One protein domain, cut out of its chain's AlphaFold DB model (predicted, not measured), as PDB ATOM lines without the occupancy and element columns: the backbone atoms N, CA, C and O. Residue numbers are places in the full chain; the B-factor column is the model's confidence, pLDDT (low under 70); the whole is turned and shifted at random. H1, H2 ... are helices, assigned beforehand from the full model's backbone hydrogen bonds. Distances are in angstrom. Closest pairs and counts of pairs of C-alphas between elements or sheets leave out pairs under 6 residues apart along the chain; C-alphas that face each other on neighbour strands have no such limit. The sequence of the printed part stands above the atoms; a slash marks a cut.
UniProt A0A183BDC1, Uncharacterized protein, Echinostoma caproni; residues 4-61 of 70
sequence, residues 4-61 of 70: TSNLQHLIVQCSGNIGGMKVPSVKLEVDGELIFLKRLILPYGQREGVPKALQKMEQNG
ATOM      1  N   THR A   4      19.430  73.333  77.072       60.94
ATOM      2  CA  THR A   4      18.470  74.352  76.649       60.94
ATOM      3  C   THR A   4      18.219  74.319  75.142       60.94
ATOM      4  O   THR A   4      17.067  74.455  74.745       60.94
ATOM      5  N   SER A   5      19.226  74.064  74.296       71.19
ATOM      6  CA  SER A   5      19.039  74.063  72.836       71.19
ATOM      7  C   SER A   5      18.267  72.840  72.343       71.19
ATOM      8  O   SER A   5      17.376  72.978  71.506       71.19
ATOM      9  N   ASN A   6      18.549  71.652  72.889       74.75
ATOM     10  CA  ASN A   6      17.870  70.417  72.476       74.75
ATOM     11  C   ASN A   6      16.408  70.387  72.941       74.75
ATOM     12  O   ASN A   6      15.523  70.013  72.167       74.75
ATOM     13  N   LEU A   7      16.133  70.837  74.172       75.88
ATOM     14  CA  LEU A   7      14.765  70.948  74.680       75.88
ATOM     15  C   LEU A   7      13.969  72.021  73.923       75.88
ATOM     16  O   LEU A   7      12.826  71.774  73.547       75.88
ATOM     17  N   GLN A   8      14.564  73.187  73.646       76.00
ATOM     18  CA  GLN A   8      13.916  74.231  72.844       76.00
ATOM     19  C   GLN A   8      13.599  73.746  71.425       76.00
ATOM     20  O   GLN A   8      12.485  73.954  70.949       76.00
ATOM     21  N   HIS A   9      14.534  73.048  70.774       78.19
ATOM     22  CA  HIS A   9      14.306  72.470  69.451       78.19
ATOM     23  C   HIS A   9      13.151  71.458  69.469       78.19
ATOM     24  O   HIS A   9      12.271  71.509  68.611       78.19
ATOM     25  N   LEU A  10      13.096  70.589  70.485       77.75
ATOM     26  CA  LEU A  10      11.995  69.641  70.658       77.75
ATOM     27  C   LEU A  10      10.649  70.349  70.887       77.75
ATOM     28  O   LEU A  10       9.656  69.970  70.273       77.75
ATOM     29  N   ILE A  11      10.605  71.396  71.717       78.69
ATOM     30  CA  ILE A  11       9.386  72.192  71.944       78.69
ATOM     31  C   ILE A  11       8.886  72.798  70.628       78.69
ATOM     32  O   ILE A  11       7.694  72.700  70.327       78.69
ATOM     33  N   VAL A  12       9.785  73.374  69.824       79.06
ATOM     34  CA  VAL A  12       9.443  73.929  68.506       79.06
ATOM     35  C   VAL A  12       8.888  72.838  67.590       79.06
ATOM     36  O   VAL A  12       7.823  73.039  67.002       79.06
ATOM     37  N   GLN A  13       9.524  71.664  67.523       77.31
ATOM     38  CA  GLN A  13       9.023  70.552  66.706       77.31
ATOM     39  C   GLN A  13       7.644  70.053  67.156       77.31
ATOM     40  O   GLN A  13       6.773  69.814  66.322       77.31
ATOM     41  N   CYS A  14       7.413  69.946  68.463       75.00
ATOM     42  CA  CYS A  14       6.123  69.532  69.011       75.00
ATOM     43  C   CYS A  14       5.021  70.578  68.793       75.00
ATOM     44  O   CYS A  14       3.859  70.209  68.640       75.00
ATOM     45  N   SER A  15       5.357  71.872  68.774       74.19
ATOM     46  CA  SER A  15       4.369  72.959  68.685       74.19
ATOM     47  C   SER A  15       3.584  72.982  67.368       74.19
ATOM     48  O   SER A  15       2.420  73.379  67.357       74.19
ATOM     49  N   GLY A  16       4.191  72.516  66.272       70.94
ATOM     50  CA  GLY A  16       3.539  72.386  64.968       70.94
ATOM     51  C   GLY A  16       2.828  71.047  64.757       70.94
ATOM     52  O   GLY A  16       2.286  70.813  63.677       70.94
ATOM     53  N   ASN A  17       2.847  70.146  65.745       73.50
ATOM     54  CA  ASN A  17       2.346  68.790  65.571       73.50
ATOM     55  C   ASN A  17       0.813  68.756  65.681       73.50
ATOM     56  O   ASN A  17       0.249  68.946  66.759       73.50
ATOM     57  N   ILE A  18       0.131  68.482  64.569       61.81
ATOM     58  CA  ILE A  18      -1.316  68.229  64.540       61.81
ATOM     59  C   ILE A  18      -1.536  66.714  64.686       61.81
ATOM     60  O   ILE A  18      -0.752  65.909  64.186       61.81
ATOM     61  N   GLY A  19      -2.562  66.327  65.451       62.59
ATOM     62  CA  GLY A  19      -2.745  64.973  65.989       62.59
ATOM     63  C   GLY A  19      -2.503  63.822  65.000       62.59
ATOM     64  O   GLY A  19      -3.014  63.826  63.885       62.59
ATOM     65  N   GLY A  20      -1.752  62.809  65.450       63.50
ATOM     66  CA  GLY A  20      -1.474  61.567  64.711       63.50
ATOM     67  C   GLY A  20      -0.057  61.448  64.135       63.50
ATOM     68  O   GLY A  20       0.369  60.343  63.803       63.50
ATOM     69  N   MET A  21       0.706  62.540  64.061       68.25
ATOM     70  CA  MET A  21       2.097  62.510  63.596       68.25
ATOM     71  C   MET A  21       3.062  62.043  64.700       68.25
ATOM     72  O   MET A  21       3.021  62.527  65.836       68.25
ATOM     73  N   LYS A  22       3.944  61.089  64.357       67.44
ATOM     74  CA  LYS A  22       5.021  60.606  65.236       67.44
ATOM     75  C   LYS A  22       6.046  61.721  65.443       67.44
ATOM     76  O   LYS A  22       6.757  62.083  64.510       67.44
ATOM     77  N   VAL A  23       6.149  62.216  66.673       68.19
ATOM     78  CA  VAL A  23       7.262  63.077  67.089       68.19
ATOM     79  C   VAL A  23       8.550  62.241  67.045       68.19
ATOM     80  O   VAL A  23       8.549  61.121  67.570       68.19
ATOM     81  N   PRO A  24       9.636  62.725  66.414       70.06
ATOM     82  CA  PRO A  24      10.917  62.030  66.419       70.06
ATOM     83  C   PRO A  24      11.404  61.781  67.849       70.06
ATOM     84  O   PRO A  24      11.264  62.636  68.721       70.06
ATOM     85  N   SER A  25      12.007  60.616  68.093       71.44
ATOM     86  CA  SER A  25      12.693  60.384  69.364       71.44
ATOM     87  C   SER A  25      13.889  61.330  69.457       71.44
ATOM     88  O   SER A  25      14.727  61.363  68.557       71.44
ATOM     89  N   VAL A  26      13.959  62.108  70.537       71.88
ATOM     90  CA  VAL A  26      15.087  62.995  70.829       71.88
ATOM     91  C   VAL A  26      15.802  62.471  72.065       71.88
ATOM     92  O   VAL A  26      15.181  62.234  73.101       71.88
ATOM     93  N   LYS A  27      17.120  62.291  71.956       74.19
ATOM     94  CA  LYS A  27      17.972  61.951  73.093       74.19
ATOM     95  C   LYS A  27      18.227  63.227  73.893       74.19
ATOM     96  O   LYS A  27      18.934  64.116  73.429       74.19
ATOM     97  N   LEU A  28      17.624  63.324  75.073       73.56
ATOM     98  CA  LEU A  28      17.921  64.383  76.032       73.56
ATOM     99  C   LEU A  28      19.053  63.893  76.940       73.56
ATOM    100  O   LEU A  28      18.903  62.878  77.618       73.56
ATOM    101  N   GLU A  29      20.194  64.582  76.926       71.81
ATOM    102  CA  GLU A  29      21.189  64.429  77.988       71.81
ATOM    103  C   GLU A  29      20.635  65.084  79.248       71.81
ATOM    104  O   GLU A  29      20.260  66.254  79.230       71.81
ATOM    105  N   VAL A  30      20.539  64.300  80.318       69.00
ATOM    106  CA  VAL A  30      20.156  64.772  81.646       69.00
ATOM    107  C   VAL A  30      21.454  64.875  82.436       69.00
ATOM    108  O   VAL A  30      22.016  63.854  82.821       69.00
ATOM    109  N   ASP A  31      21.960  66.090  82.634       74.44
ATOM    110  CA  ASP A  31      23.160  66.359  83.447       74.44
ATOM    111  C   ASP A  31      22.854  66.432  84.956       74.44
ATOM    112  O   ASP A  31      23.736  66.706  85.766       74.44
ATOM    113  N   GLY A  32      21.606  66.143  85.338       70.44
ATOM    114  CA  GLY A  32      21.111  66.242  86.708       70.44
ATOM    115  C   GLY A  32      20.607  67.639  87.073       70.44
ATOM    116  O   GLY A  32      20.040  67.799  88.151       70.44
ATOM    117  N   GLU A  33      20.751  68.632  86.190       76.44
ATOM    118  CA  GLU A  33      20.221  69.972  86.415       76.44
ATOM    119  C   GLU A  33      18.710  70.001  86.135       76.44
ATOM    120  O   GLU A  33      18.226  69.687  85.043       76.44
ATOM    121  N   LEU A  34      17.935  70.367  87.156       76.12
ATOM    122  CA  LEU A  34      16.485  70.474  87.047       76.12
ATOM    123  C   LEU A  34      16.098  71.796  86.383       76.12
ATOM    124  O   LEU A  34      16.489  72.878  86.820       76.12
ATOM    125  N   ILE A  35      15.266  71.719  85.342       76.44
ATOM    126  CA  ILE A  35      14.773  72.897  84.626       76.44
ATOM    127  C   ILE A  35      13.354  73.218  85.097       76.44
ATOM    128  O   ILE A  35      12.395  72.526  84.753       76.44
ATOM    129  N   PHE A  36      13.207  74.325  85.824       78.69
ATOM    130  CA  PHE A  36      11.904  74.850  86.230       78.69
ATOM    131  C   PHE A  36      11.465  75.982  85.300       78.69
ATOM    132  O   PHE A  36      12.035  77.073  85.296       78.69
ATOM    133  N   LEU A  37      10.414  75.735  84.517       81.19
ATOM    134  CA  LEU A  37       9.797  76.737  83.646       81.19
ATOM    135  C   LEU A  37       8.478  77.232  84.240       81.19
ATOM    136  O   LEU A  37       7.718  76.477  84.849       81.19
ATOM    137  N   LYS A  38       8.165  78.510  84.016       84.50
ATOM    138  CA  LYS A  38       6.853  79.060  84.378       84.50
ATOM    139  C   LYS A  38       5.771  78.458  83.479       84.50
ATOM    140  O   LYS A  38       5.924  78.398  82.262       84.50
ATOM    141  N   ARG A  39       4.648  78.062  84.082       84.56
ATOM    142  CA  ARG A  39       3.460  77.604  83.350       84.56
ATOM    143  C   ARG A  39       2.858  78.764  82.546       84.56
ATOM    144  O   ARG A  39       2.661  79.852  83.083       84.56
ATOM    145  N   LEU A  40       2.516  78.508  81.283       84.69
ATOM    146  CA  LEU A  40       1.774  79.458  80.450       84.69
ATOM    147  C   LEU A  40       0.311  79.572  80.894       84.69
ATOM    148  O   LEU A  40      -0.300  78.604  81.353       84.69
ATOM    149  N   ILE A  41      -0.268  80.760  80.723       89.31
ATOM    150  CA  ILE A  41      -1.692  80.987  80.988       89.31
ATOM    151  C   ILE A  41      -2.512  80.249  79.928       89.31
ATOM    152  O   ILE A  41      -2.320  80.453  78.732       89.31
ATOM    153  N   LEU A  42      -3.461  79.424  80.374       89.94
ATOM    154  CA  LEU A  42      -4.383  78.738  79.473       89.94
ATOM    155  C   LEU A  42      -5.415  79.727  78.892       89.94
ATOM    156  O   LEU A  42      -6.118  80.395  79.671       89.94
ATOM    157  N   PRO A  43      -5.558  79.791  77.551       91.62
ATOM    158  CA  PRO A  43      -6.638  80.516  76.888       91.62
ATOM    159  C   PRO A  43      -8.006  80.089  77.419       91.62
ATOM    160  O   PRO A  43      -8.211  78.919  77.741       91.62
ATOM    161  N   TYR A  44      -8.963  81.020  77.484       93.12
ATOM    162  CA  TYR A  44     -10.270  80.775  78.110       93.12
ATOM    163  C   TYR A  44     -10.982  79.534  77.548       93.12
ATOM    164  O   TYR A  44     -11.381  78.665  78.318       93.12
ATOM    165  N   GLY A  45     -11.029  79.387  76.219       92.81
ATOM    166  CA  GLY A  45     -11.650  78.232  75.555       92.81
ATOM    167  C   GLY A  45     -10.972  76.882  75.828       92.81
ATOM    168  O   GLY A  45     -11.551  75.839  75.553       92.81
ATOM    169  N   GLN A  46      -9.763  76.879  76.394       88.81
ATOM    170  CA  GLN A  46      -9.013  75.664  76.730       88.81
ATOM    171  C   GLN A  46      -9.039  75.334  78.228       88.81
ATOM    172  O   GLN A  46      -8.617  74.243  78.615       88.81
ATOM    173  N   ARG A  47      -9.553  76.234  79.079       92.00
ATOM    174  CA  ARG A  47      -9.538  76.064  80.544       92.00
ATOM    175  C   ARG A  47     -10.320  74.847  81.023       92.00
ATOM    176  O   ARG A  47      -9.952  74.281  82.042       92.00
ATOM    177  N   GLU A  48     -11.357  74.441  80.299       93.50
ATOM    178  CA  GLU A  48     -12.133  73.241  80.626       93.50
ATOM    179  C   GLU A  48     -11.564  71.977  79.961       93.50
ATOM    180  O   GLU A  48     -11.507  70.912  80.575       93.50
ATOM    181  N   GLY A  49     -11.108  72.089  78.708       93.38
ATOM    182  CA  GLY A  49     -10.624  70.946  77.932       93.38
ATOM    183  C   GLY A  49      -9.291  70.388  78.429       93.38
ATOM    184  O   GLY A  49      -9.118  69.171  78.487       93.38
ATOM    185  N   VAL A  50      -8.361  71.262  78.829       91.44
ATOM    186  CA  VAL A  50      -7.020  70.846  79.268       91.44
ATOM    187  C   VAL A  50      -7.075  69.988  80.541       91.44
ATOM    188  O   VAL A  50      -6.513  68.893  80.514       91.44
ATOM    189  N   PRO A  51      -7.778  70.377  81.625       92.56
ATOM    190  CA  PRO A  51      -7.906  69.522  82.804       92.56
ATOM    191  C   PRO A  51      -8.547  68.161  82.511       92.56
ATOM    192  O   PRO A  51      -8.050  67.147  82.994       92.56
ATOM    193  N   LYS A  52      -9.599  68.109  81.679       95.31
ATOM    194  CA  LYS A  52     -10.246  66.839  81.293       95.31
ATOM    195  C   LYS A  52      -9.288  65.917  80.536       95.31
ATOM    196  O   LYS A  52      -9.266  64.713  80.781       95.31
ATOM    197  N   ALA A  53      -8.480  66.474  79.632       93.62
ATOM    198  CA  ALA A  53      -7.472  65.711  78.904       93.62
ATOM    199  C   ALA A  53      -6.388  65.163  79.847       93.62
ATOM    200  O   ALA A  53      -6.071  63.977  79.770       93.62
ATOM    201  N   LEU A  54      -5.884  65.988  80.772       94.19
ATOM    202  CA  LEU A  54      -4.901  65.558  81.772       94.19
ATOM    203  C   LEU A  54      -5.454  64.445  82.671       94.19
ATOM    204  O   LEU A  54      -4.780  63.440  82.867       94.19
ATOM    205  N   GLN A  55      -6.699  64.565  83.135       96.06
ATOM    206  CA  GLN A  55      -7.349  63.521  83.932       96.06
ATOM    207  C   GLN A  55      -7.458  62.196  83.164       96.06
ATOM    208  O   GLN A  55      -7.179  61.133  83.713       96.06
ATOM    209  N   LYS A  56      -7.820  62.239  81.876       96.38
ATOM    210  CA  LYS A  56      -7.870  61.039  81.029       96.38
ATOM    211  C   LYS A  56      -6.483  60.412  80.844       96.38
ATOM    212  O   LYS A  56      -6.360  59.192  80.820       96.38
ATOM    213  N   MET A  57      -5.440  61.230  80.706       95.31
ATOM    214  CA  MET A  57      -4.060  60.745  80.614       95.31
ATOM    215  C   MET A  57      -3.599  60.090  81.920       95.31
ATOM    216  O   MET A  57      -2.928  59.063  81.865       95.31
ATOM    217  N   GLU A  58      -3.988  60.645  83.071       96.25
ATOM    218  CA  GLU A  58      -3.715  60.063  84.390       96.25
ATOM    219  C   GLU A  58      -4.426  58.713  84.558       96.25
ATOM    220  O   GLU A  58      -3.797  57.720  84.909       96.25
ATOM    221  N   GLN A  59      -5.713  58.634  84.197       96.44
ATOM    222  CA  GLN A  59      -6.491  57.386  84.225       96.44
ATOM    223  C   GLN A  59      -5.911  56.297  83.317       96.44
ATOM    224  O   GLN A  59      -5.931  55.121  83.668       96.44
ATOM    225  N   ASN A  60      -5.374  56.685  82.160       96.12
ATOM    226  CA  ASN A  60      -4.731  55.763  81.227       96.12
ATOM    227  C   ASN A  60      -3.296  55.385  81.643       96.12
ATOM    228  O   ASN A  60      -2.623  54.675  80.897       96.12
ATOM    229  N   GLY A  61      -2.800  55.883  82.781       94.19
ATOM    230  CA  GLY A  61      -1.448  55.621  83.277       94.19
ATOM    231  C   GLY A  61      -0.335  56.290  82.465       94.19
ATOM    232  O   GLY A  61       0.835  55.976  82.660       94.19
TER     233      GLY A  61
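Overview. This is residues 4 to 61 of the 70 residues of an uncharacterized protein of Echinostoma caproni (UniProt A0A183BDC1). This is a loose, open shape with little regular structure: the longest helix, H1, lies at one side, and a long link swings back past it in a wide loop before running out to H2, a second helix that stands well away. The printed part has 58 residues, of which 23 are in H1 and H2, the class all helix, with no named strand. It is loose, with a radius of gyration of the C-alphas of 14.3 A and spans of 35 by 27 by 24 A.

Arrangement. Begin at H1, residues 4 to 15, then look to H2, residues 49 to 59: the two are apart. In both, every O i to N i+4 pair is within hydrogen-bond range. Residues 51 to 61, of which 51 to 59 belong to H2, stand free.

Along the chain. Find C-alpha 4 at (18.470, 74.352, 76.649); from there H1 runs 16.3 A to C-alpha 15. H2 runs 15.5 A, ending at C-alpha 59, (-6.491, 57.386, 84.225).

Size, cuts and confidence. The C-alphas of Asp 31 and Gly 45, 37.6 A apart, are the two farthest apart. The link, residues 16 to 48, is long. The printed part has no cut. The model's pLDDT is under 70 at residues 4, 18 to 23 and 30.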